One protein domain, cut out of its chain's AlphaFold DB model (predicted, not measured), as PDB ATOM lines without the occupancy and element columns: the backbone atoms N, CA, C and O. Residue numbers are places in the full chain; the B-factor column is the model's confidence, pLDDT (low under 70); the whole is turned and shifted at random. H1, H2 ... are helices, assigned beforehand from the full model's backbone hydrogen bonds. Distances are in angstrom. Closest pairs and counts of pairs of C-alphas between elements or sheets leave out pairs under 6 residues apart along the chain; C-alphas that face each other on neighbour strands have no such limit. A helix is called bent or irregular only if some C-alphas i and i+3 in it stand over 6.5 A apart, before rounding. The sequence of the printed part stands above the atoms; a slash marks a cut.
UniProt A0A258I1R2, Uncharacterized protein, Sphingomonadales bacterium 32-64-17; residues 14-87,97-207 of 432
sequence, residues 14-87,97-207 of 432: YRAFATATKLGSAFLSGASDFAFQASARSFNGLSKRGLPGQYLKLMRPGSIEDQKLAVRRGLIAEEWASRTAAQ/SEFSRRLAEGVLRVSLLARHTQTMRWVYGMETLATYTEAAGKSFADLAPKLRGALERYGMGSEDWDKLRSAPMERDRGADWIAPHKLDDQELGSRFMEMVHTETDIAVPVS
ATOM      1  N   TYR A  14     -47.496  -7.707  14.862       85.56
ATOM      2  CA  TYR A  14     -46.821  -8.729  15.662       85.56
ATOM      3  C   TYR A  14     -45.462  -9.113  15.060       85.56
ATOM      4  O   TYR A  14     -44.457  -9.069  15.758       85.56
ATOM      5  N   ARG A  15     -45.394  -9.420  13.760       83.44
ATOM      6  CA  ARG A  15     -44.136  -9.778  13.077       83.44
ATOM      7  C   ARG A  15     -43.075  -8.677  13.165       83.44
ATOM      8  O   ARG A  15     -41.890  -8.976  13.330       83.44
ATOM      9  N   ALA A  16     -43.490  -7.413  13.056       83.12
ATOM     10  CA  ALA A  16     -42.600  -6.266  13.221       83.12
ATOM     11  C   ALA A  16     -42.104  -6.145  14.672       83.12
ATOM     12  O   ALA A  16     -40.911  -5.975  14.915       83.12
ATOM     13  N   PHE A  17     -42.994  -6.326  15.646       84.62
ATOM     14  CA  PHE A  17     -42.630  -6.320  17.059       84.62
ATOM     15  C   PHE A  17     -41.684  -7.474  17.422       84.62
ATOM     16  O   PHE A  17     -40.634  -7.244  18.012       84.62
ATOM     17  N   ALA A  18     -41.987  -8.693  16.970       83.00
ATOM     18  CA  ALA A  18     -41.142  -9.871  17.140       83.00
ATOM     19  C   ALA A  18     -39.757  -9.680  16.504       83.00
ATOM     20  O   ALA A  18     -38.756 -10.120  17.059       83.00
ATOM     21  N   THR A  19     -39.662  -8.981  15.369       83.00
ATOM     22  CA  THR A  19     -38.366  -8.574  14.800       83.00
ATOM     23  C   THR A  19     -37.604  -7.660  15.756       83.00
ATOM     24  O   THR A  19     -36.436  -7.910  16.050       83.00
ATOM     25  N   ALA A  20     -38.269  -6.624  16.268       83.62
ATOM     26  CA  ALA A  20     -37.660  -5.636  17.147       83.62
ATOM     27  C   ALA A  20     -37.208  -6.225  18.497       83.62
ATOM     28  O   ALA A  20     -36.240  -5.746  19.083       83.62
ATOM     29  N   THR A  21     -37.874  -7.264  18.999       85.06
ATOM     30  CA  THR A  21     -37.521  -7.902  20.275       85.06
ATOM     31  C   THR A  21     -36.562  -9.080  20.115       85.06
ATOM     32  O   THR A  21     -35.715  -9.294  20.978       85.06
ATOM     33  N   LYS A  22     -36.630  -9.843  19.014       83.19
ATOM     34  CA  LYS A  22     -35.863 -11.096  18.853       83.19
ATOM     35  C   LYS A  22     -34.568 -10.937  18.048       83.19
ATOM     36  O   LYS A  22     -33.645 -11.718  18.260       83.19
ATOM     37  N   LEU A  23     -34.450  -9.932  17.171       82.19
ATOM     38  CA  LEU A  23     -33.306  -9.803  16.247       82.19
ATOM     39  C   LEU A  23     -32.218  -8.796  16.669       82.19
ATOM     40  O   LEU A  23     -31.282  -8.568  15.904       82.19
ATOM     41  N   GLY A  24     -32.255  -8.226  17.878       82.69
ATOM     42  CA  GLY A  24     -31.217  -7.279  18.321       82.69
ATOM     43  C   GLY A  24     -29.807  -7.886  18.407       82.69
ATOM     44  O   GLY A  24     -28.824  -7.194  18.149       82.69
ATOM     45  N   SER A  25     -29.682  -9.191  18.668       86.19
ATOM     46  CA  SER A  25     -28.391  -9.904  18.658       86.19
ATOM     47  C   SER A  25     -28.089 -10.623  17.339       86.19
ATOM     48  O   SER A  25     -27.072 -11.309  17.241       86.19
ATOM     49  N   ALA A  26     -28.956 -10.516  16.327       85.12
ATOM     50  CA  ALA A  26     -28.814 -11.284  15.089       85.12
ATOM     51  C   ALA A  26     -27.575 -10.893  14.267       85.12
ATOM     52  O   ALA A  26     -27.085 -11.720  13.506       85.12
ATOM     53  N   PHE A  27     -27.007  -9.700  14.488       89.25
ATOM     54  CA  PHE A  27     -25.710  -9.304  13.926       89.25
ATOM     55  C   PHE A  27     -24.602 -10.328  14.218       89.25
ATOM     56  O   PHE A  27     -23.821 -10.635  13.326       89.25
ATOM     57  N   LEU A  28     -24.577 -10.927  15.417       88.12
ATOM     58  CA  LEU A  28     -23.581 -11.951  15.762       88.12
ATOM     59  C   LEU A  28     -23.752 -13.233  14.935       88.12
ATOM     60  O   LEU A  28     -22.771 -13.886  14.602       88.12
ATOM     61  N   SER A  29     -24.994 -13.578  14.583       84.44
ATOM     62  CA  SER A  29     -25.285 -14.704  13.686       84.44
ATOM     63  C   SER A  29     -24.859 -14.425  12.243       84.44
ATOM     64  O   SER A  29     -24.608 -15.376  11.516       84.44
ATOM     65  N   GLY A  30     -24.762 -13.152  11.837       84.81
ATOM     66  CA  GLY A  30     -24.363 -12.740  10.485       84.81
ATOM     67  C   GLY A  30     -22.909 -13.064  10.131       84.81
ATOM     68  O   GLY A  30     -22.504 -12.891   8.990       84.81
ATOM     69  N   ALA A  31     -22.108 -13.590  11.065       87.75
ATOM     70  CA  ALA A  31     -20.754 -14.054  10.759       87.75
ATOM     71  C   ALA A  31     -20.720 -15.088   9.612       87.75
ATOM     72  O   ALA A  31     -19.742 -15.136   8.864       87.75
ATOM     73  N   SER A  32     -21.786 -15.878   9.432       85.69
ATOM     74  CA  SER A  32     -21.907 -16.834   8.326       85.69
ATOM     75  C   SER A  32     -21.958 -16.192   6.940       85.69
ATOM     76  O   SER A  32     -21.547 -16.833   5.968       85.69
ATOM     77  N   ASP A  33     -22.334 -14.914   6.832       87.69
ATOM     78  CA  ASP A  33     -22.348 -14.187   5.559       87.69
ATOM     79  C   ASP A  33     -20.947 -14.146   4.925       87.69
ATOM     80  O   ASP A  33     -20.815 -14.180   3.701       87.69
ATOM     81  N   PHE A  34     -19.873 -14.173   5.727       92.56
ATOM     82  CA  PHE A  34     -18.504 -14.270   5.207       92.56
ATOM     83  C   PHE A  34     -18.233 -15.601   4.504       92.56
ATOM     84  O   PHE A  34     -17.545 -15.622   3.481       92.56
ATOM     85  N   ALA A  35     -18.774 -16.708   5.015       91.31
ATOM     86  CA  ALA A  35     -18.632 -18.016   4.386       91.31
ATOM     87  C   ALA A  35     -19.453 -18.105   3.095       91.31
ATOM     88  O   ALA A  35     -18.941 -18.574   2.076       91.31
ATOM     89  N   PHE A  36     -20.688 -17.593   3.109       89.94
ATOM     90  CA  PHE A  36     -21.535 -17.516   1.916       89.94
ATOM     91  C   PHE A  36     -20.863 -16.697   0.812       89.94
ATOM     92  O   PHE A  36     -20.727 -17.159  -0.326       89.94
ATOM     93  N   GLN A  37     -20.328 -15.532   1.170       92.62
ATOM     94  CA  GLN A  37     -19.643 -14.659   0.235       92.62
ATOM     95  C   GLN A  37     -18.325 -15.259  -0.267       92.62
ATOM     96  O   GLN A  37     -18.024 -15.177  -1.458       92.62
ATOM     97  N   ALA A  38     -17.541 -15.905   0.600       92.81
ATOM     98  CA  ALA A  38     -16.318 -16.598   0.198       92.81
ATOM     99  C   ALA A  38     -16.605 -17.770  -0.753       92.81
ATOM    100  O   ALA A  38     -15.855 -17.969  -1.714       92.81
ATOM    101  N   SER A  39     -17.687 -18.515  -0.515       91.75
ATOM    102  CA  SER A  39     -18.147 -19.590  -1.396       91.75
ATOM    103  C   SER A  39     -18.566 -19.043  -2.764       91.75
ATOM    104  O   SER A  39     -18.062 -19.493  -3.794       91.75
ATOM    105  N   ALA A  40     -19.377 -17.980  -2.782       92.62
ATOM    106  CA  ALA A  40     -19.796 -17.293  -4.005       92.62
ATOM    107  C   ALA A  40     -18.629 -16.744  -4.825       92.62
ATOM    108  O   ALA A  40     -18.560 -16.953  -6.036       92.62
ATOM    109  N   ARG A  41     -17.651 -16.124  -4.162       94.50
ATOM    110  CA  ARG A  41     -16.421 -15.665  -4.814       94.50
ATOM    111  C   ARG A  41     -15.640 -16.833  -5.414       94.50
ATOM    112  O   ARG A  41     -15.194 -16.756  -6.553       94.50
ATOM    113  N   SER A  42     -15.531 -17.948  -4.689       91.88
ATOM    114  CA  SER A  42     -14.880 -19.173  -5.176       91.88
ATOM    115  C   SER A  42     -15.555 -19.759  -6.417       91.88
ATOM    116  O   SER A  42     -14.870 -20.282  -7.299       91.88
ATOM    117  N   PHE A  43     -16.885 -19.697  -6.457       92.69
ATOM    118  CA  PHE A  43     -17.716 -20.204  -7.543       92.69
ATOM    119  C   PHE A  43     -17.545 -19.364  -8.816       92.69
ATOM    120  O   PHE A  43     -17.261 -19.916  -9.873       92.69
ATOM    121  N   ASN A  44     -17.583 -18.035  -8.688       94.50
ATOM    122  CA  ASN A  44     -17.459 -17.107  -9.819       94.50
ATOM    123  C   ASN A  44     -16.018 -16.724 -10.181       94.50
ATOM    124  O   ASN A  44     -15.795 -16.013 -11.152       94.50
ATOM    125  N   GLY A  45     -15.020 -17.194  -9.430       93.19
ATOM    126  CA  GLY A  45     -13.616 -16.853  -9.682       93.19
ATOM    127  C   GLY A  45     -13.225 -15.438  -9.241       93.19
ATOM    128  O   GLY A  45     -12.260 -14.891  -9.762       93.19
ATOM    129  N   LEU A  46     -13.949 -14.862  -8.281       95.75
ATOM    130  CA  LEU A  46     -13.643 -13.565  -7.672       95.75
ATOM    131  C   LEU A  46     -12.597 -13.707  -6.554       95.75
ATOM    132  O   LEU A  46     -12.480 -14.758  -5.908       95.75
ATOM    133  N   SER A  47     -11.866 -12.629  -6.257       93.56
ATOM    134  CA  SER A  47     -10.855 -12.642  -5.196       93.56
ATOM    135  C   SER A  47     -11.484 -12.690  -3.803       93.56
ATOM    136  O   SER A  47     -12.443 -11.989  -3.485       93.56
ATOM    137  N   LYS A  48     -10.897 -13.489  -2.904       92.38
ATOM    138  CA  LYS A  48     -11.261 -13.524  -1.471       92.38
ATOM    139  C   LYS A  48     -10.399 -12.582  -0.623       92.38
ATOM    140  O   LYS A  48     -10.780 -12.249   0.493       92.38
ATOM    141  N   ARG A  49      -9.249 -12.138  -1.147       89.06
ATOM    142  CA  ARG A  49      -8.204 -11.431  -0.379       89.06
ATOM    143  C   ARG A  49      -8.671 -10.073   0.148       89.06
ATOM    144  O   ARG A  49      -8.361  -9.716   1.277       89.06
ATOM    145  N   GLY A  50      -9.441  -9.338  -0.656       85.31
ATOM    146  CA  GLY A  50      -9.935  -8.005  -0.302       85.31
ATOM    147  C   GLY A  50     -11.146  -7.993   0.633       85.31
ATOM    148  O   GLY A  50     -11.514  -6.920   1.108       85.31
ATOM    149  N   LEU A  51     -11.765  -9.152   0.909       91.88
ATOM    150  CA  LEU A  51     -13.062  -9.226   1.590       91.88
ATOM    151  C   LEU A  51     -13.067  -8.509   2.955       91.88
ATOM    152  O   LEU A  51     -13.863  -7.581   3.120       91.88
ATOM    153  N   PRO A  52     -12.183  -8.846   3.918       92.12
ATOM    154  CA  PRO A  52     -12.251  -8.235   5.244       92.12
ATOM    155  C   PRO A  52     -11.906  -6.742   5.204       92.12
ATOM    156  O   PRO A  52     -12.556  -5.937   5.864       92.12
ATOM    157  N   GLY A  53     -10.920  -6.352   4.389       93.00
ATOM    158  CA  GLY A  53     -10.479  -4.960   4.275       93.00
ATOM    159  C   GLY A  53     -11.552  -4.041   3.687       93.00
ATOM    160  O   GLY A  53     -11.840  -2.985   4.252       93.00
ATOM    161  N   GLN A  54     -12.191  -4.456   2.587       91.62
ATOM    162  CA  GLN A  54     -13.292  -3.700   1.977       91.62
ATOM    163  C   GLN A  54     -14.505  -3.628   2.915       91.62
ATOM    164  O   GLN A  54     -15.096  -2.556   3.074       91.62
ATOM    165  N   TYR A  55     -14.834  -4.736   3.589       94.94
ATOM    166  CA  TYR A  55     -15.896  -4.778   4.591       94.94
ATOM    167  C   TYR A  55     -15.646  -3.779   5.727       94.94
ATOM    168  O   TYR A  55     -16.501  -2.940   6.006       94.94
ATOM    169  N   LEU A  56     -14.458  -3.798   6.339       94.31
ATOM    170  CA  LEU A  56     -14.103  -2.877   7.423       94.31
ATOM    171  C   LEU A  56     -14.132  -1.413   6.967       94.31
ATOM    172  O   LEU A  56     -14.643  -0.553   7.688       94.31
ATOM    173  N   LYS A  57     -13.647  -1.129   5.751       92.50
ATOM    174  CA  LYS A  57     -13.680   0.216   5.164       92.50
ATOM    175  C   LYS A  57     -15.113   0.754   5.058       92.50
ATOM    176  O   LYS A  57     -15.377   1.882   5.469       92.50
ATOM    177  N   LEU A  58     -16.051  -0.054   4.566       91.06
ATOM    178  CA  LEU A  58     -17.454   0.345   4.398       91.06
ATOM    179  C   LEU A  58     -18.252   0.323   5.719       91.06
ATOM    180  O   LEU A  58     -19.142   1.158   5.925       91.06
ATOM    181  N   MET A  59     -17.882  -0.539   6.669       91.19
ATOM    182  CA  MET A  59     -18.452  -0.571   8.023       91.19
ATOM    183  C   MET A  59     -17.987   0.581   8.920       91.19
ATOM    184  O   MET A  59     -18.659   0.889   9.906       91.19
ATOM    185  N   ARG A  60     -16.878   1.256   8.596       91.69
ATOM    186  CA  ARG A  60     -16.363   2.380   9.389       91.69
ATOM    187  C   ARG A  60     -17.384   3.530   9.477       91.69
ATOM    188  O   ARG A  60     -17.930   3.945   8.453       91.69
ATOM    189  N   PRO A  61     -17.672   4.098  10.663       84.81
ATOM    190  CA  PRO A  61     -18.461   5.327  10.766       84.81
ATOM    191  C   PRO A  61     -17.873   6.451   9.895       84.81
ATOM    192  O   PRO A  61     -16.665   6.673   9.908       84.81
ATOM    193  N   GLY A  62     -18.717   7.138   9.120       82.38
ATOM    194  CA  GLY A  62     -18.287   8.226   8.229       82.38
ATOM    195  C   GLY A  62     -17.849   7.813   6.815       82.38
ATOM    196  O   GLY A  62     -17.546   8.691   6.015       82.38
ATOM    197  N   SER A  63     -17.887   6.528   6.444       85.31
ATOM    198  CA  SER A  63     -17.575   6.034   5.082       85.31
ATOM    199  C   SER A  63     -18.633   6.379   4.013       85.31
ATOM    200  O   SER A  63     -18.776   5.675   3.015       85.31
ATOM    201  N   ILE A  64     -19.388   7.466   4.195       83.06
ATOM    202  CA  ILE A  64     -20.554   7.832   3.376       83.06
ATOM    203  C   ILE A  64     -20.183   7.943   1.895       83.06
ATOM    204  O   ILE A  64     -20.923   7.465   1.042       83.06
ATOM    205  N   GLU A  65     -19.033   8.530   1.576       84.19
ATOM    206  CA  GLU A  65     -18.607   8.688   0.184       84.19
ATOM    207  C   GLU A  65     -18.216   7.352  -0.468       84.19
ATOM    208  O   GLU A  65     -18.468   7.159  -1.653       84.19
ATOM    209  N   ASP A  66     -17.643   6.402   0.283       84.88
ATOM    210  CA  ASP A  66     -17.398   5.039  -0.222       84.88
ATOM    211  C   ASP A  66     -18.715   4.272  -0.443       84.88
ATOM    212  O   ASP A  66     -18.848   3.513  -1.400       84.88
ATOM    213  N   GLN A  67     -19.714   4.494   0.413       84.25
ATOM    214  CA  GLN A  67     -21.042   3.892   0.265       84.25
ATOM    215  C   GLN A  67     -21.797   4.481  -0.933       84.25
ATOM    216  O   GLN A  67     -22.391   3.746  -1.719       84.25
ATOM    217  N   LYS A  68     -21.742   5.807  -1.111       83.81
ATOM    218  CA  LYS A  68     -22.312   6.497  -2.277       83.81
ATOM    219  C   LYS A  68     -21.671   6.031  -3.576       83.81
ATOM    220  O   LYS A  68     -22.380   5.930  -4.570       83.81
ATOM    221  N   LEU A  69     -20.368   5.736  -3.572       84.62
ATOM    222  CA  LEU A  69     -19.703   5.149  -4.730       84.62
ATOM    223  C   LEU A  69     -20.379   3.834  -5.129       84.62
ATOM    224  O   LEU A  69     -20.805   3.711  -6.270       84.62
ATOM    225  N   ALA A  70     -20.569   2.898  -4.193       85.38
ATOM    226  CA  ALA A  70     -21.251   1.639  -4.491       85.38
ATOM    227  C   ALA A  70     -22.672   1.866  -5.049       85.38
ATOM    228  O   ALA A  70     -23.041   1.274  -6.060       85.38
ATOM    229  N   VAL A  71     -23.438   2.791  -4.460       84.44
ATOM    230  CA  VAL A  71     -24.790   3.143  -4.937       84.44
ATOM    231  C   VAL A  71     -24.774   3.728  -6.354       84.44
ATOM    232  O   VAL A  71     -25.589   3.336  -7.183       84.44
ATOM    233  N   ARG A  72     -23.835   4.634  -6.666       81.62
ATOM    234  CA  ARG A  72     -23.675   5.212  -8.016       81.62
ATOM    235  C   ARG A  72     -23.345   4.157  -9.071       81.62
ATOM    236  O   ARG A  72     -23.672   4.346 -10.233       81.62
ATOM    237  N   ARG A  73     -22.749   3.031  -8.670       84.50
ATOM    238  CA  ARG A  73     -22.482   1.875  -9.540       84.50
ATOM    239  C   ARG A  73     -23.702   0.973  -9.755       84.50
ATOM    240  O   ARG A  73     -23.555  -0.142 -10.238       84.50
ATOM    241  N   GLY A  74     -24.895   1.425  -9.369       80.94
ATOM    242  CA  GLY A  74     -26.125   0.638  -9.443       80.94
ATOM    243  C   GLY A  74     -26.229  -0.424  -8.348       80.94
ATOM    244  O   GLY A  74     -27.248  -1.099  -8.250       80.94
ATOM    245  N   LEU A  75     -25.227  -0.560  -7.469       83.06
ATOM    246  CA  LEU A  75     -25.247  -1.586  -6.434       83.06
ATOM    247  C   LEU A  75     -26.228  -1.210  -5.329       83.06
ATOM    248  O   LEU A  75     -25.967  -0.338  -4.493       83.06
ATOM    249  N   ILE A  76     -27.336  -1.954  -5.288       69.50
ATOM    250  CA  ILE A  76     -28.362  -1.841  -4.251       69.50
ATOM    251  C   ILE A  76     -28.954  -0.418  -4.224       69.50
ATOM    252  O   ILE A  76     -29.275   0.139  -3.169       69.50
ATOM    253  N   ALA A  77     -29.080   0.183  -5.412       60.50
ATOM    254  CA  ALA A  77     -29.687   1.494  -5.593       60.50
ATOM    255  C   ALA A  77     -31.156   1.489  -5.151       60.50
ATOM    256  O   ALA A  77     -31.610   2.470  -4.578       60.50
ATOM    257  N   GLU A  78     -31.866   0.370  -5.310       57.31
ATOM    258  CA  GLU A  78     -33.253   0.190  -4.866       57.31
ATOM    259  C   GLU A  78     -33.422   0.295  -3.352       57.31
ATOM    260  O   GLU A  78     -34.399   0.874  -2.893       57.31
ATOM    261  N   GLU A  79     -32.479  -0.216  -2.555       56.91
ATOM    262  CA  GLU A  79     -32.561  -0.107  -1.094       56.91
ATOM    263  C   GLU A  79     -32.172   1.295  -0.614       56.91
ATOM    264  O   GLU A  79     -32.703   1.810   0.367       56.91
ATOM    265  N   TRP A  80     -31.269   1.966  -1.330       53.62
ATOM    266  CA  TRP A  80     -30.941   3.365  -1.063       53.62
ATOM    267  C   TRP A  80     -32.084   4.305  -1.477       53.62
ATOM    268  O   TRP A  80     -32.457   5.227  -0.743       53.62
ATOM    269  N   ALA A  81     -32.708   4.015  -2.616       49.94
ATOM    270  CA  ALA A  81     -33.903   4.674  -3.104       49.94
ATOM    271  C   ALA A  81     -35.101   4.364  -2.209       49.94
ATOM    272  O   ALA A  81     -35.852   5.281  -1.936       49.94
ATOM    273  N   SER A  82     -35.266   3.153  -1.672       50.66
ATOM    274  CA  SER A  82     -36.348   2.833  -0.730       50.66
ATOM    275  C   SER A  82     -36.152   3.523   0.620       50.66
ATOM    276  O   SER A  82     -37.127   4.002   1.190       50.66
ATOM    277  N   ARG A  83     -34.907   3.699   1.088       49.19
ATOM    278  CA  ARG A  83     -34.580   4.544   2.256       49.19
ATOM    279  C   ARG A  83     -34.929   6.019   2.034       49.19
ATOM    280  O   ARG A  83     -35.341   6.686   2.978       49.19
ATOM    281  N   THR A  84     -34.797   6.512   0.802       42.19
ATOM    282  CA  THR A  84     -35.111   7.904   0.429       42.19
ATOM    283  C   THR A  84     -36.606   8.083   0.111       42.19
ATOM    284  O   THR A  84     -37.233   9.048   0.533       42.19
ATOM    285  N   ALA A  85     -37.221   7.102  -0.546       37.47
ATOM    286  CA  ALA A  85     -38.634   7.049  -0.916       37.47
ATOM    287  C   ALA A  85     -39.549   6.672   0.260       37.47
ATOM    288  O   ALA A  85     -40.750   6.934   0.220       37.47
ATOM    289  N   ALA A  86     -38.998   6.122   1.348       40.53
ATOM    290  CA  ALA A  86     -39.696   5.997   2.625       40.53
ATOM    291  C   ALA A  86     -40.105   7.365   3.205       40.53
ATOM    292  O   ALA A  86     -41.009   7.414   4.034       40.53
ATOM    293  N   GLN A  87     -39.500   8.471   2.748       38.38
ATOM    294  CA  GLN A  87     -39.964   9.824   3.072       38.38
ATOM    295  C   GLN A  87     -41.134  10.302   2.189       38.38
ATOM    296  O   GLN A  87     -41.799  11.262   2.567       38.38
ATOM    297  N   SER A  97     -48.755  -1.230  11.153       67.75
ATOM    298  CA  SER A  97     -48.670   0.027  11.909       67.75
ATOM    299  C   SER A  97     -47.295   0.650  11.658       67.75
ATOM    300  O   SER A  97     -46.274   0.032  11.971       67.75
ATOM    301  N   GLU A  98     -47.262   1.857  11.089       72.44
ATOM    302  CA  GLU A  98     -46.036   2.560  10.689       72.44
ATOM    303  C   GLU A  98     -44.995   2.619  11.818       72.44
ATOM    304  O   GLU A  98     -43.801   2.422  11.590       72.44
ATOM    305  N   PHE A  99     -45.460   2.803  13.055       77.44
ATOM    306  CA  PHE A  99     -44.624   2.792  14.249       77.44
ATOM    307  C   PHE A  99     -43.892   1.456  14.442       77.44
ATOM    308  O   PHE A  99     -42.678   1.442  14.635       77.44
ATOM    309  N   SER A 100     -44.607   0.330  14.349       77.69
ATOM    310  CA  SER A 100     -44.030  -1.007  14.557       77.69
ATOM    311  C   SER A 100     -42.937  -1.331  13.535       77.69
ATOM    312  O   SER A 100     -41.904  -1.899  13.887       77.69
ATOM    313  N   ARG A 101     -43.120  -0.889  12.284       77.88
ATOM    314  CA  ARG A 101     -42.125  -1.037  11.219       77.88
ATOM    315  C   ARG A 101     -40.892  -0.174  11.482       77.88
ATOM    316  O   ARG A 101     -39.780  -0.691  11.472       77.88
ATOM    317  N   ARG A 102     -41.082   1.115  11.788       82.50
ATOM    318  CA  ARG A 102     -39.979   2.039  12.116       82.50
ATOM    319  C   ARG A 102     -39.177   1.562  13.327       82.50
ATOM    320  O   ARG A 102     -37.957   1.711  13.349       82.50
ATOM    321  N   LEU A 103     -39.848   0.975  14.315       84.25
ATOM    322  CA  LEU A 103     -39.223   0.375  15.488       84.25
ATOM    323  C   LEU A 103     -38.353  -0.833  15.109       84.25
ATOM    324  O   LEU A 103     -37.183  -0.875  15.482       84.25
ATOM    325  N   ALA A 104     -38.893  -1.774  14.328       82.38
ATOM    326  CA  ALA A 104     -38.147  -2.922  13.813       82.38
ATOM    327  C   ALA A 104     -36.910  -2.482  13.007       82.38
ATOM    328  O   ALA A 104     -35.793  -2.902  13.300       82.38
ATOM    329  N   GLU A 105     -37.086  -1.564  12.054       84.62
ATOM    330  CA  GLU A 105     -35.996  -0.961  11.274       84.62
ATOM    331  C   GLU A 105     -34.977  -0.230  12.160       84.62
ATOM    332  O   GLU A 105     -33.775  -0.257  11.899       84.62
ATOM    333  N   GLY A 106     -35.441   0.452  13.209       85.88
ATOM    334  CA  GLY A 106     -34.597   1.099  14.209       85.88
ATOM    335  C   GLY A 106     -33.690   0.094  14.909       85.88
ATOM    336  O   GLY A 106     -32.472   0.262  14.884       85.88
ATOM    337  N   VAL A 107     -34.260  -0.986  15.453       87.25
ATOM    338  CA  VAL A 107     -33.492  -2.038  16.137       87.25
ATOM    339  C   VAL A 107     -32.486  -2.697  15.194       87.25
ATOM    340  O   VAL A 107     -31.327  -2.836  15.571       87.25
ATOM    341  N   LEU A 108     -32.875  -3.047  13.961       85.56
ATOM    342  CA  LEU A 108     -31.963  -3.676  12.989       85.56
ATOM    343  C   LEU A 108     -30.810  -2.753  12.560       85.56
ATOM    344  O   LEU A 108     -29.727  -3.230  12.211       85.56
ATOM    345  N   ARG A 109     -31.021  -1.431  12.576       88.44
ATOM    346  CA  ARG A 109     -29.964  -0.442  12.324       88.44
ATOM    347  C   ARG A 109     -29.039  -0.289  13.524       88.44
ATOM    348  O   ARG A 109     -27.825  -0.336  13.356       88.44
ATOM    349  N   VAL A 110     -29.606  -0.127  14.718       90.75
ATOM    350  CA  VAL A 110     -28.850   0.061  15.964       90.75
ATOM    351  C   VAL A 110     -28.054  -1.197  16.329       90.75
ATOM    352  O   VAL A 110     -26.935  -1.081  16.827       90.75
ATOM    353  N   SER A 111     -28.566  -2.391  16.014       89.12
ATOM    354  CA  SER A 111     -27.840  -3.659  16.171       89.12
ATOM    355  C   SER A 111     -26.711  -3.862  15.161       89.12
ATOM    356  O   SER A 111     -25.933  -4.802  15.311       89.12
ATOM    357  N   LEU A 112     -26.607  -2.985  14.156       91.50
ATOM    358  CA  LEU A 112     -25.701  -3.055  13.007       91.50
ATOM    359  C   LEU A 112     -26.018  -4.154  11.988       91.50
ATOM    360  O   LEU A 112     -25.314  -4.233  10.984       91.50
ATOM    361  N   LEU A 113     -27.079  -4.947  12.164       86.44
ATOM    362  CA  LEU A 113     -27.421  -6.012  11.217       86.44
ATOM    363  C   LEU A 113     -27.727  -5.461   9.818       86.44
ATOM    364  O   LEU A 113     -27.129  -5.899   8.842       86.44
ATOM    365  N   ALA A 114     -28.586  -4.443   9.713       85.00
ATOM    366  CA  ALA A 114     -28.913  -3.841   8.417       85.00
ATOM    367  C   ALA A 114     -27.670  -3.237   7.737       85.00
ATOM    368  O   ALA A 114     -27.517  -3.287   6.516       85.00
ATOM    369  N   ARG A 115     -26.752  -2.680   8.538       88.00
ATOM    370  CA  ARG A 115     -25.487  -2.139   8.038       88.00
ATOM    371  C   ARG A 115     -24.561  -3.252   7.544       88.00
ATOM    372  O   ARG A 115     -23.951  -3.089   6.490       88.00
ATOM    373  N   HIS A 116     -24.473  -4.353   8.283       89.44
ATOM    374  CA  HIS A 116     -23.692  -5.531   7.927       89.44
ATOM    375  C   HIS A 116     -24.137  -6.104   6.582       89.44
ATOM    376  O   HIS A 116     -23.338  -6.126   5.649       89.44
ATOM    377  N   THR A 117     -25.421  -6.451   6.452       87.06
ATOM    378  CA  THR A 117     -25.990  -7.033   5.228       87.06
ATOM    379  C   THR A 117     -25.768  -6.117   4.023       87.06
ATOM    380  O   THR A 117     -25.238  -6.555   3.004       87.06
ATOM    381  N   GLN A 118     -26.077  -4.820   4.148       87.88
ATOM    382  CA  GLN A 118     -25.835  -3.848   3.077       87.88
ATOM    383  C   GLN A 118     -24.355  -3.783   2.678       87.88
ATOM    384  O   GLN A 118     -24.024  -3.762   1.493       87.88
ATOM    385  N   THR A 119     -23.458  -3.755   3.667       91.31
ATOM    386  CA  THR A 119     -22.018  -3.681   3.417       91.31
ATOM    387  C   THR A 119     -21.524  -4.921   2.690       91.31
ATOM    388  O   THR A 119     -20.818  -4.789   1.697       91.31
ATOM    389  N   MET A 120     -21.931  -6.113   3.122       92.44
ATOM    390  CA  MET A 120     -21.547  -7.369   2.475       92.44
ATOM    391  C   MET A 120     -21.989  -7.396   1.008       92.44
ATOM    392  O   MET A 120     -21.199  -7.759   0.134       92.44
ATOM    393  N   ARG A 121     -23.211  -6.930   0.720       92.06
ATOM    394  CA  ARG A 121     -23.738  -6.854  -0.647       92.06
ATOM    395  C   ARG A 121     -22.934  -5.874  -1.512       92.06
ATOM    396  O   ARG A 121     -22.543  -6.224  -2.622       92.06
ATOM    397  N   TRP A 122     -22.610  -4.682  -0.996       91.94
ATOM    398  CA  TRP A 122     -21.740  -3.728  -1.698       91.94
ATOM    399  C   TRP A 122     -20.347  -4.301  -1.950       91.94
ATOM    400  O   TRP A 122     -19.832  -4.187  -3.055       91.94
ATOM    401  N   VAL A 123     -19.751  -4.950  -0.950       94.19
ATOM    402  CA  VAL A 123     -18.427  -5.579  -1.054       94.19
ATOM    403  C   VAL A 123     -18.418  -6.699  -2.094       94.19
ATOM    404  O   VAL A 123     -17.413  -6.895  -2.770       94.19
ATOM    405  N   TYR A 124     -19.513  -7.444  -2.259       94.75
ATOM    406  CA  TYR A 124     -19.606  -8.440  -3.326       94.75
ATOM    407  C   TYR A 124     -19.727  -7.776  -4.697       94.75
ATOM    408  O   TYR A 124     -18.911  -8.039  -5.572       94.75
ATOM    409  N   GLY A 125     -20.715  -6.894  -4.866       93.81
ATOM    410  CA  GLY A 125     -20.987  -6.257  -6.151       93.81
ATOM    411  C   GLY A 125     -19.806  -5.434  -6.666       93.81
ATOM    412  O   GLY A 125     -19.466  -5.524  -7.841       93.81
ATOM    413  N   MET A 126     -19.127  -4.693  -5.782       92.56
ATOM    414  CA  MET A 126     -17.936  -3.916  -6.139       92.56
ATOM    415  C   MET A 126     -16.789  -4.823  -6.587       92.56
ATOM    416  O   MET A 126     -16.121  -4.499  -7.561       92.56
ATOM    417  N   GLU A 127     -16.576  -5.959  -5.916       95.00
ATOM    418  CA  GLU A 127     -15.555  -6.935  -6.310       95.00
ATOM    419  C   GLU A 127     -15.866  -7.552  -7.680       95.00
ATOM    420  O   GLU A 127     -14.969  -7.695  -8.508       95.00
ATOM    421  N   THR A 128     -17.135  -7.874  -7.946       95.31
ATOM    422  CA  THR A 128     -17.577  -8.379  -9.251       95.31
ATOM    423  C   THR A 128     -17.308  -7.355 -10.352       95.31
ATOM    424  O   THR A 128     -16.641  -7.675 -11.334       95.31
ATOM    425  N   LEU A 129     -17.757  -6.108 -10.172       94.25
ATOM    426  CA  LEU A 129     -17.530  -5.031 -11.140       94.25
ATOM    427  C   LEU A 129     -16.038  -4.748 -11.350       94.25
ATOM    428  O   LEU A 129     -15.609  -4.585 -12.491       94.25
ATOM    429  N   ALA A 130     -15.244  -4.726 -10.276       93.19
ATOM    430  CA  ALA A 130     -13.798  -4.537 -10.355       93.19
ATOM    431  C   ALA A 130     -13.139  -5.666 -11.158       93.19
ATOM    432  O   ALA A 130     -12.395  -5.395 -12.094       93.19
ATOM    433  N   THR A 131     -13.493  -6.921 -10.867       95.50
ATOM    434  CA  THR A 131     -12.920  -8.092 -11.546       95.50
ATOM    435  C   THR A 131     -13.222  -8.089 -13.046       95.50
ATOM    436  O   THR A 131     -12.330  -8.346 -13.853       95.50
ATOM    437  N   TYR A 132     -14.456  -7.764 -13.447       95.56
ATOM    438  CA  TYR A 132     -14.784  -7.633 -14.871       95.56
ATOM    439  C   TYR A 132     -14.107  -6.418 -15.508       95.56
ATOM    440  O   TYR A 132     -13.669  -6.505 -16.650       95.56
ATOM    441  N   THR A 133     -13.947  -5.314 -14.776       94.94
ATOM    442  CA  THR A 133     -13.222  -4.147 -15.295       94.94
ATOM    443  C   THR A 133     -11.751  -4.465 -15.554       94.94
ATOM    444  O   THR A 133     -11.238  -4.163 -16.626       94.94
ATOM    445  N   GLU A 134     -11.080  -5.144 -14.623       94.06
ATOM    446  CA  GLU A 134      -9.696  -5.603 -14.795       94.06
ATOM    447  C   GLU A 134      -9.558  -6.606 -15.951       94.06
ATOM    448  O   GLU A 134      -8.529  -6.664 -16.625       94.06
ATOM    449  N   ALA A 135     -10.605  -7.393 -16.209       95.56
ATOM    450  CA  ALA A 135     -10.645  -8.349 -17.305       95.56
ATOM    451  C   ALA A 135     -11.018  -7.730 -18.665       95.56
ATOM    452  O   ALA A 135     -10.888  -8.419 -19.673       95.56
ATOM    453  N   ALA A 136     -11.430  -6.457 -18.733       94.50
ATOM    454  CA  ALA A 136     -11.930  -5.810 -19.953       94.50
ATOM    455  C   ALA A 136     -10.922  -5.786 -21.119       94.50
ATOM    456  O   ALA A 136     -11.313  -5.695 -22.281       94.50
ATOM    457  N   GLY A 137      -9.621  -5.896 -20.828       93.56
ATOM    458  CA  GLY A 137      -8.570  -6.022 -21.844       93.56
ATOM    459  C   GLY A 137      -8.450  -7.415 -22.478       93.56
ATOM    460  O   GLY A 137      -7.639  -7.594 -23.381       93.56
ATOM    461  N   LYS A 138      -9.210  -8.410 -22.005       96.38
ATOM    462  CA  LYS A 138      -9.150  -9.803 -22.465       96.38
ATOM    463  C   LYS A 138     -10.304 -10.126 -23.407       96.38
ATOM    464  O   LYS A 138     -11.428  -9.659 -23.209       96.38
ATOM    465  N   SER A 139     -10.038 -10.984 -24.393       96.56
ATOM    466  CA  SER A 139     -11.101 -11.596 -25.194       96.56
ATOM    467  C   SER A 139     -11.958 -12.522 -24.323       96.56
ATOM    468  O   SER A 139     -11.528 -12.952 -23.250       96.56
ATOM    469  N   PHE A 140     -13.156 -12.876 -24.790       97.06
ATOM    470  CA  PHE A 140     -14.019 -13.815 -24.070       97.06
ATOM    471  C   PHE A 140     -13.342 -15.178 -23.853       97.06
ATOM    472  O   PHE A 140     -13.471 -15.778 -22.787       97.06
ATOM    473  N   ALA A 141     -12.563 -15.645 -24.833       96.50
ATOM    474  CA  ALA A 141     -11.819 -16.898 -24.745       96.50
ATOM    475  C   ALA A 141     -10.716 -16.855 -23.670       96.50
ATOM    476  O   ALA A 141     -10.497 -17.863 -22.994       96.50
ATOM    477  N   ASP A 142     -10.091 -15.689 -23.472       97.25
ATOM    478  CA  ASP A 142      -8.990 -15.471 -22.522       97.25
ATOM    479  C   ASP A 142      -9.459 -15.147 -21.092       97.25
ATOM    480  O   ASP A 142      -8.643 -14.975 -20.175       97.25
ATOM    481  N   LEU A 143     -10.773 -15.041 -20.867       96.81
ATOM    482  CA  LEU A 143     -11.329 -14.915 -19.525       96.81
ATOM    483  C   LEU A 143     -11.024 -16.166 -18.697       96.81
ATOM    484  O   LEU A 143     -11.045 -17.298 -19.185       96.81
ATOM    485  N   ALA A 144     -10.790 -15.967 -17.397       96.50
ATOM    486  CA  ALA A 144     -10.654 -17.088 -16.478       96.50
ATOM    487  C   ALA A 144     -11.919 -17.970 -16.563       96.50
ATOM    488  O   ALA A 144     -13.023 -17.417 -16.542       96.50
ATOM    489  N   PRO A 145     -11.802 -19.315 -16.594       95.56
ATOM    490  CA  PRO A 145     -12.935 -20.200 -16.879       95.56
ATOM    491  C   PRO A 145     -14.177 -19.952 -16.015       95.56
ATOM    492  O   PRO A 145     -15.295 -20.010 -16.511       95.56
ATOM    493  N   LYS A 146     -13.993 -19.613 -14.734       94.56
ATOM    494  CA  LYS A 146     -15.098 -19.311 -13.811       94.56
ATOM    495  C   LYS A 146     -15.790 -17.972 -14.089       94.56
ATOM    496  O   LYS A 146     -17.007 -17.900 -13.962       94.56
ATOM    497  N   LEU A 147     -15.037 -16.944 -14.495       96.12
ATOM    498  CA  LEU A 147     -15.594 -15.637 -14.873       96.12
ATOM    499  C   LEU A 147     -16.354 -15.723 -16.195       96.12
ATOM    500  O   LEU A 147     -17.433 -15.148 -16.320       96.12
ATOM    501  N   ARG A 148     -15.806 -16.478 -17.156       96.69
ATOM    502  CA  ARG A 148     -16.484 -16.791 -18.416       96.69
ATOM    503  C   ARG A 148     -17.762 -17.583 -18.165       96.69
ATOM    504  O   ARG A 148     -18.829 -17.152 -18.579       96.69
ATOM    505  N   GLY A 149     -17.670 -18.661 -17.384       94.56
ATOM    506  CA  GLY A 149     -18.823 -19.475 -17.007       94.56
ATOM    507  C   GLY A 149     -19.898 -18.688 -16.256       94.56
ATOM    508  O   GLY A 149     -21.077 -19.003 -16.371       94.56
ATOM    509  N   ALA A 150     -19.525 -17.647 -15.502       94.69
ATOM    510  CA  ALA A 150     -20.495 -16.739 -14.900       94.69
ATOM    511  C   ALA A 150     -21.268 -15.927 -15.948       94.69
ATOM    512  O   ALA A 150     -22.485 -15.880 -15.853       94.69
ATOM    513  N   LEU A 151     -20.617 -15.387 -16.982       96.50
ATOM    514  CA  LEU A 151     -21.317 -14.718 -18.089       96.50
ATOM    515  C   LEU A 151     -22.218 -15.695 -18.869       96.50
ATOM    516  O   LEU A 151     -23.385 -15.394 -19.123       96.50
ATOM    517  N   GLU A 152     -21.712 -16.896 -19.170       95.62
ATOM    518  CA  GLU A 152     -22.429 -17.929 -19.933       95.62
ATOM    519  C   GLU A 152     -23.726 -18.377 -19.242       95.62
ATOM    520  O   GLU A 152     -24.748 -18.546 -19.906       95.62
ATOM    521  N   ARG A 153     -23.732 -18.510 -17.905       93.44
ATOM    522  CA  ARG A 153     -24.948 -18.867 -17.143       93.44
ATOM    523  C   ARG A 153     -26.071 -17.836 -17.261       93.44
ATOM    524  O   ARG A 153     -27.228 -18.197 -17.084       93.44
ATOM    525  N   TYR A 154     -25.736 -16.588 -17.576       94.75
ATOM    526  CA  TYR A 154     -26.697 -15.510 -17.831       94.75
ATOM    527  C   TYR A 154     -26.848 -15.235 -19.337       94.75
ATOM    528  O   TYR A 154     -27.342 -14.184 -19.746       94.75
ATOM    529  N   GLY A 155     -26.417 -16.185 -20.175       95.06
ATOM    530  CA  GLY A 155     -26.550 -16.166 -21.630       95.06
ATOM    531  C   GLY A 155     -25.660 -15.148 -22.339       95.06
ATOM    532  O   GLY A 155     -25.976 -14.784 -23.467       95.06
ATOM    533  N   MET A 156     -24.636 -14.602 -21.677       97.19
ATOM    534  CA  MET A 156     -23.737 -13.610 -22.275       97.19
ATOM    535  C   MET A 156     -22.553 -14.314 -22.942       97.19
ATOM    536  O   MET A 156     -21.756 -14.972 -22.269       97.19
ATOM    537  N   GLY A 157     -22.466 -14.188 -24.267       96.75
ATOM    538  CA  GLY A 157     -21.417 -14.796 -25.090       96.75
ATOM    539  C   GLY A 157     -20.263 -13.848 -25.431       96.75
ATOM    540  O   GLY A 157     -20.108 -12.777 -24.846       96.75
ATOM    541  N   SER A 158     -19.455 -14.230 -26.428       97.12
ATOM    542  CA  SER A 158     -18.311 -13.418 -26.873       97.12
ATOM    543  C   SER A 158     -18.727 -12.047 -27.405       97.12
ATOM    544  O   SER A 158     -18.119 -11.050 -27.030       97.12
ATOM    545  N   GLU A 159     -19.770 -11.988 -28.237       96.06
ATOM    546  CA  GLU A 159     -20.259 -10.729 -28.820       96.06
ATOM    547  C   GLU A 159     -20.774  -9.766 -27.743       96.06
ATOM    548  O   GLU A 159     -20.468  -8.573 -27.764       96.06
ATOM    549  N   ASP A 160     -21.508 -10.299 -26.765       96.56
ATOM    550  CA  ASP A 160     -22.004  -9.543 -25.616       96.56
ATOM    551  C   ASP A 160     -20.847  -8.985 -24.784       96.56
ATOM    552  O   ASP A 160     -20.845  -7.812 -24.416       96.56
ATOM    553  N   TRP A 161     -19.824  -9.801 -24.522       96.50
ATOM    554  CA  TRP A 161     -18.637  -9.360 -23.794       96.50
ATOM    555  C   TRP A 161     -17.859  -8.274 -24.543       96.50
ATOM    556  O   TRP A 161     -17.426  -7.300 -23.926       96.50
ATOM    557  N   ASP A 162     -17.721  -8.402 -25.864       95.56
ATOM    558  CA  ASP A 162     -17.055  -7.407 -26.705       95.56
ATOM    559  C   ASP A 162     -17.791  -6.064 -26.702       95.56
ATOM    560  O   ASP A 162     -17.158  -5.016 -26.542       95.56
ATOM    561  N   LYS A 163     -19.128  -6.082 -26.775       94.69
ATOM    562  CA  LYS A 163     -19.945  -4.878 -26.582       94.69
ATOM    563  C   LYS A 163     -19.742  -4.302 -25.181       94.69
ATOM    564  O   LYS A 163     -19.423  -3.121 -25.045       94.69
ATOM    565  N   LEU A 164     -19.851  -5.133 -24.145       93.69
ATOM    566  CA  LEU A 164     -19.806  -4.706 -22.746       93.69
ATOM    567  C   LEU A 164     -18.467  -4.060 -22.363       93.69
ATOM    568  O   LEU A 164     -18.452  -3.029 -21.692       93.69
ATOM    569  N   ARG A 165     -17.343  -4.619 -22.827       92.06
ATOM    570  CA  ARG A 165     -15.999  -4.069 -22.581       92.06
ATOM    571  C   ARG A 165     -15.659  -2.853 -23.452       92.06
ATOM    572  O   ARG A 165     -14.686  -2.166 -23.153       92.06
ATOM    573  N   SER A 166     -16.425  -2.593 -24.517       89.00
ATOM    574  CA  SER A 166     -16.253  -1.411 -25.377       89.00
ATOM    575  C   SER A 166     -16.981  -0.162 -24.863       89.00
ATOM    576  O   SER A 166     -16.700   0.939 -25.338       89.00
ATOM    577  N   ALA A 167     -17.874  -0.305 -23.874       85.44
ATOM    578  CA  ALA A 167     -18.549   0.835 -23.259       85.44
ATOM    579  C   ALA A 167     -17.556   1.836 -22.640       85.44
ATOM    580  O   ALA A 167     -16.551   1.427 -22.046       85.44
ATOM    581  N   PRO A 168     -17.868   3.147 -22.681       85.44
ATOM    582  CA  PRO A 168     -17.088   4.155 -21.980       85.44
ATOM    583  C   PRO A 168     -16.991   3.835 -20.485       85.44
ATOM    584  O   PRO A 168     -17.992   3.840 -19.761       85.44
ATOM    585  N   MET A 169     -15.769   3.584 -20.016       89.69
ATOM    586  CA  MET A 169     -15.511   3.378 -18.597       89.69
ATOM    587  C   MET A 169     -15.683   4.681 -17.815       89.69
ATOM    588  O   MET A 169     -15.450   5.786 -18.308       89.69
ATOM    589  N   GLU A 170     -16.070   4.550 -16.553       88.19
ATOM    590  CA  GLU A 170     -16.181   5.671 -15.633       88.19
ATOM    591  C   GLU A 170     -15.024   5.699 -14.649       88.19
ATOM    592  O   GLU A 170     -14.882   4.807 -13.813       88.19
ATOM    593  N   ARG A 171     -14.256   6.786 -14.683       87.38
ATOM    594  CA  ARG A 171     -13.157   7.009 -13.749       87.38
ATOM    595  C   ARG A 171     -13.670   7.587 -12.433       87.38
ATOM    596  O   ARG A 171     -14.211   8.688 -12.406       87.38
ATOM    597  N   ASP A 172     -13.455   6.874 -11.332       82.50
ATOM    598  CA  ASP A 172     -13.737   7.355  -9.976       82.50
ATOM    599  C   ASP A 172     -12.519   7.114  -9.081       82.50
ATOM    600  O   ASP A 172     -11.973   6.011  -9.031       82.50
ATOM    601  N   ARG A 173     -12.051   8.179  -8.413       80.44
ATOM    602  CA  ARG A 173     -10.868   8.171  -7.529       80.44
ATOM    603  C   ARG A 173      -9.630   7.510  -8.152       80.44
ATOM    604  O   ARG A 173      -8.857   6.847  -7.468       80.44
ATOM    605  N   GLY A 174      -9.438   7.722  -9.453       80.94
ATOM    606  CA  GLY A 174      -8.280   7.224 -10.196       80.94
ATOM    607  C   GLY A 174      -8.371   5.768 -10.657       80.94
ATOM    608  O   GLY A 174      -7.429   5.313 -11.296       80.94
ATOM    609  N   ALA A 175      -9.478   5.070 -10.385       85.12
ATOM    610  CA  ALA A 175      -9.763   3.744 -10.925       85.12
ATOM    611  C   ALA A 175     -10.833   3.836 -12.018       85.12
ATOM    612  O   ALA A 175     -11.818   4.563 -11.863       85.12
ATOM    613  N   ASP A 176     -10.635   3.099 -13.104       90.44
ATOM    614  CA  ASP A 176     -11.624   2.959 -14.168       90.44
ATOM    615  C   ASP A 176     -12.610   1.838 -13.797       90.44
ATOM    616  O   ASP A 176     -12.255   0.911 -13.067       90.44
ATOM    617  N   TRP A 177     -13.860   1.959 -14.247       90.69
ATOM    618  CA  TRP A 177     -14.952   1.029 -13.948       90.69
ATOM    619  C   TRP A 177     -15.801   0.802 -15.190       90.69
ATOM    620  O   TRP A 177     -16.184   1.767 -15.855       90.69
ATOM    621  N   ILE A 178     -16.172  -0.449 -15.460       91.06
ATOM    622  CA  ILE A 178     -17.246  -0.743 -16.413       91.06
ATOM    623  C   ILE A 178     -18.532  -0.063 -15.925       91.06
ATOM    624  O   ILE A 178     -18.886  -0.121 -14.743       91.06
ATOM    625  N   ALA A 179     -19.231   0.583 -16.855       88.56
ATOM    626  CA  ALA A 179     -20.465   1.312 -16.606       88.56
ATOM    627  C   ALA A 179     -21.581   0.761 -17.512       88.56
ATOM    628  O   ALA A 179     -21.839   1.329 -18.570       88.56
ATOM    629  N   PRO A 180     -22.269  -0.330 -17.112       88.06
ATOM    630  CA  PRO A 180     -23.270  -0.988 -17.961       88.06
ATOM    631  C   PRO A 180     -24.416  -0.059 -18.381       88.06
ATOM    632  O   PRO A 180     -24.958  -0.188 -19.469       88.06
ATOM    633  N   HIS A 181     -24.742   0.933 -17.547       86.31
ATOM    634  CA  HIS A 181     -25.760   1.949 -17.826       86.31
ATOM    635  C   HIS A 181     -25.384   2.934 -18.952       86.31
ATOM    636  O   HIS A 181     -26.215   3.754 -19.334       86.31
ATOM    637  N   LYS A 182     -24.138   2.899 -19.448       87.50
ATOM    638  CA  LYS A 182     -23.656   3.706 -20.582       87.50
ATOM    639  C   LYS A 182     -23.606   2.941 -21.901       87.50
ATOM    640  O   LYS A 182     -23.160   3.505 -22.894       87.50
ATOM    641  N   LEU A 183     -24.001   1.669 -21.909       88.44
ATOM    642  CA  LEU A 183     -24.135   0.909 -23.146       88.44
ATOM    643  C   LEU A 183     -25.312   1.451 -23.961       88.44
ATOM    644  O   LEU A 183     -26.380   1.709 -23.405       88.44
ATOM    645  N   ASP A 184     -25.128   1.560 -25.278       88.31
ATOM    646  CA  ASP A 184     -26.236   1.819 -26.209       88.31
ATOM    647  C   ASP A 184     -27.260   0.669 -26.155       88.31
ATOM    648  O   ASP A 184     -28.472   0.883 -26.188       88.31
ATOM    649  N   ASP A 185     -26.758  -0.560 -25.999       90.94
ATOM    650  CA  ASP A 185     -27.539  -1.771 -25.753       90.94
ATOM    651  C   ASP A 185     -27.919  -1.871 -24.262       90.94
ATOM    652  O   ASP A 185     -27.222  -2.473 -23.437       90.94
ATOM    653  N   GLN A 186     -29.027  -1.219 -23.898       89.50
ATOM    654  CA  GLN A 186     -29.519  -1.190 -22.515       89.50
ATOM    655  C   GLN A 186     -29.970  -2.564 -22.002       89.50
ATOM    656  O   GLN A 186     -29.935  -2.806 -20.791       89.50
ATOM    657  N   GLU A 187     -30.386  -3.465 -22.893       92.88
ATOM    658  CA  GLU A 187     -30.794  -4.822 -22.527       92.88
ATOM    659  C   GLU A 187     -29.583  -5.626 -22.052       92.88
ATOM    660  O   GLU A 187     -29.615  -6.213 -20.968       92.88
ATOM    661  N   LEU A 188     -28.474  -5.561 -22.795       94.81
ATOM    662  CA  LEU A 188     -27.209  -6.160 -22.383       94.81
ATOM    663  C   LEU A 188     -26.713  -5.584 -21.046       94.81
ATOM    664  O   LEU A 188     -26.327  -6.336 -20.146       94.81
ATOM    665  N   GLY A 189     -26.762  -4.257 -20.884       93.06
ATOM    666  CA  GLY A 189     -26.391  -3.607 -19.623       93.06
ATOM    667  C   GLY A 189     -27.244  -4.075 -18.439       93.06
ATOM    668  O   GLY A 189     -26.715  -4.320 -17.350       93.06
ATOM    669  N   SER A 190     -28.547  -4.260 -18.662       92.31
ATOM    670  CA  SER A 190     -29.493  -4.752 -17.656       92.31
ATOM    671  C   SER A 190     -29.230  -6.210 -17.288       92.31
ATOM    672  O   SER A 190     -29.154  -6.515 -16.102       92.31
ATOM    673  N   ARG A 191     -28.990  -7.092 -18.267       94.69
ATOM    674  CA  ARG A 191     -28.644  -8.508 -18.038       94.69
ATOM    675  C   ARG A 191     -27.343  -8.674 -17.253       94.69
ATOM    676  O   ARG A 191     -27.244  -9.522 -16.368       94.69
ATOM    677  N   PHE A 192     -26.340  -7.841 -17.530       95.12
ATOM    678  CA  PHE A 192     -25.103  -7.857 -16.753       95.12
ATOM    679  C   PHE A 192     -25.327  -7.400 -15.307       95.12
ATOM    680  O   PHE A 192     -24.825  -8.028 -14.374       95.12
ATOM    681  N   MET A 193     -26.106  -6.337 -15.087       93.38
ATOM    682  CA  MET A 193     -26.444  -5.906 -13.727       93.38
ATOM    683  C   MET A 193     -27.343  -6.915 -13.003       93.38
ATOM    684  O   MET A 193     -27.161  -7.127 -11.806       93.38
ATOM    685  N   GLU A 194     -28.245  -7.595 -13.709       91.62
ATOM    686  CA  GLU A 194     -29.040  -8.707 -13.183       91.62
ATOM    687  C   GLU A 194     -28.141  -9.847 -12.697       91.62
ATOM    688  O   GLU A 194     -28.330 -10.330 -11.580       91.62
ATOM    689  N   MET A 195     -27.107 -10.216 -13.463       94.06
ATOM    690  CA  MET A 195     -26.083 -11.159 -13.006       94.06
ATOM    691  C   MET A 195     -25.409 -10.670 -11.721       94.06
ATOM    692  O   MET A 195     -25.312 -11.420 -10.746       94.06
ATOM    693  N   VAL A 196     -24.952  -9.413 -11.687       94.31
ATOM    694  CA  VAL A 196     -24.283  -8.842 -10.505       94.31
ATOM    695  C   VAL A 196     -25.202  -8.890  -9.281       94.31
ATOM    696  O   VAL A 196     -24.754  -9.287  -8.203       94.31
ATOM    697  N   HIS A 197     -26.476  -8.523  -9.422       90.44
ATOM    698  CA  HIS A 197     -27.450  -8.523  -8.330       90.44
ATOM    699  C   HIS A 197     -27.824  -9.932  -7.876       90.44
ATOM    700  O   HIS A 197     -27.747 -10.211  -6.683       90.44
ATOM    701  N   THR A 198     -28.119 -10.837  -8.806       88.25
ATOM    702  CA  THR A 198     -28.483 -12.227  -8.499       88.25
ATOM    703  C   THR A 198     -27.341 -12.943  -7.775       88.25
ATOM    704  O   THR A 198     -27.537 -13.550  -6.724       88.25
ATOM    705  N   GLU A 199     -26.104 -12.802  -8.260       91.12
ATOM    706  CA  GLU A 199     -24.939 -13.382  -7.587       91.12
ATOM    707  C   GLU A 199     -24.653 -12.713  -6.229       91.12
ATOM    708  O   GLU A 199     -24.155 -13.378  -5.317       91.12
ATOM    709  N   THR A 200     -24.988 -11.426  -6.065       91.00
ATOM    710  CA  THR A 200     -24.914 -10.720  -4.771       91.00
ATOM    711  C   THR A 200     -25.938 -11.265  -3.775       91.00
ATOM    712  O   THR A 200     -25.594 -11.468  -2.611       91.00
ATOM    713  N   ASP A 201     -27.167 -11.531  -4.214       84.50
ATOM    714  CA  ASP A 201     -28.254 -12.064  -3.383       84.50
ATOM    715  C   ASP A 201     -27.963 -13.493  -2.916       84.50
ATOM    716  O   ASP A 201     -28.258 -13.849  -1.775       84.50
ATOM    717  N   ILE A 202     -27.299 -14.293  -3.755       84.81
ATOM    718  CA  ILE A 202     -26.800 -15.615  -3.364       84.81
ATOM    719  C   ILE A 202     -25.623 -15.500  -2.379       84.81
ATOM    720  O   ILE A 202     -25.495 -16.309  -1.457       84.81
ATOM    721  N   ALA A 203     -24.728 -14.528  -2.585       89.00
ATOM    722  CA  ALA A 203     -23.553 -14.323  -1.741       89.00
ATOM    723  C   ALA A 203     -23.893 -13.758  -0.356       89.00
ATOM    724  O   ALA A 203     -23.170 -14.029   0.602       89.00
ATOM    725  N   VAL A 204     -24.968 -12.974  -0.263       85.25
ATOM    726  CA  VAL A 204     -25.480 -12.377   0.972       85.25
ATOM    727  C   VAL A 204     -26.977 -12.664   1.044       85.25
ATOM    728  O   VAL A 204     -27.778 -11.849   0.573       85.25
ATOM    729  N   PRO A 205     -27.353 -13.826   1.605       73.12
ATOM    730  CA  PRO A 205     -28.721 -14.318   1.600       73.12
ATOM    731  C   PRO A 205     -29.670 -13.329   2.273       73.12
ATOM    732  O   PRO A 205     -29.738 -13.197   3.492       73.12
ATOM    733  N   VAL A 206     -30.435 -12.628   1.450       67.81
ATOM    734  CA  VAL A 206     -31.592 -11.845   1.871       67.81
ATOM    735  C   VAL A 206     -32.851 -12.607   1.483       67.81
ATOM    736  O   VAL A 206     -32.810 -13.519   0.659       67.81
ATOM    737  N   SER A 207     -33.999 -12.258   2.067       52.81
ATOM    738  CA  SER A 207     -35.272 -12.813   1.603       52.81
ATOM    739  C   SER A 207     -35.529 -12.357   0.161       52.81
ATOM    740  O   SER A 207     -36.026 -11.244  -0.049       52.81
TER     741      SER A 207
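AT A GLANCE: This is residues 14 to 87 and 97 to 207 of the 432 residues of an uncharacterized protein of Sphingomonadales bacterium 32-64-17 (UniProt A0A258I1R2). What does the model look like? One long helix, H7, runs through the middle with H2 side by side with it, while H10, H3 and H4 cross it. H1 and H6 pair at one end of the long axis, H8 and H9 lie at the other end, and residues 82 to 87, of which 82 to 85 belong to H5, stick out. What is it made of, and how large is it? The 185 printed residues have ten named helices, H1 to H10 along the chain, and no named strand: the class is all helix. It is compact, with a radius of gyration of the C-alphas of 17.7 A, and elongated in outline, spanning 53 by 33 by 31 A.

HOW THE PARTS SIT: Which helix is the hub? H7, residues 113 to 135, touches four helices. H2, residues 26 to 44, touches it at a shallow tilt of 15 degrees, the same way; the closest C-alphas, of Phe 27 and Leu 113, are 4.6 A apart. H10, residues 186 to 203, touches H7 with residues 196 to 203 alone, at a steep tilt of 50 degrees, opposite ways, closest at the C-alphas of Arg 121 and Thr 200, 5.8 A. What else is there? H3, residues 51 to 59, touches H7 at a steep tilt of 54 degrees, closest at C-alphas 58 and 119, 6.2 A. H4, residues 64 to 72, only just touches H7, with 3 pairs of C-alphas within 8 A, closest at C-alphas 70 and 122, 6.1 A; H5, residues 77 to 85, touches no helix. H1, residues 14 to 22, touches H6, residues 98 to 110, at C-alphas 20 and 104, their closest, 4.3 A; H8, residues 145 to 153, touches H2 at C-alphas 146 and 44, their closest, 5.1 A; H9, residues 158 to 166, only just touches H10, with 3 pairs within 8 A, closest at C-alphas 160 and 188, 7.0 A. How are the backbones? Every O i to N i+4 pair is within hydrogen-bond range in H1 and H3 to H10, and 10 of 15 in H2, which is only just irregular, with C-alphas 29 and 32 6.7 A apart.

IN THESE COORDINATES: Where does H7 run? It goes from C-alpha 113 at (-27.421, -6.012, 11.217) to C-alpha 135 at (-10.645, -8.349, -17.305), 33.2 A. How long are H2 and H10? H2 measures 28.0 A and H10 25.3 A, ending at (-23.553, -14.323, -1.741).

THE WHOLE: Is anything missing? Residues 88 to 96 are not printed, and C-alphas 87 and 97 are 15.8 A apart. Which link is long, and where is confidence low? The link from H9 to H10 is long, 19 residues. Residues 76 to 87, 97 and 206 to 207 have pLDDT under 70.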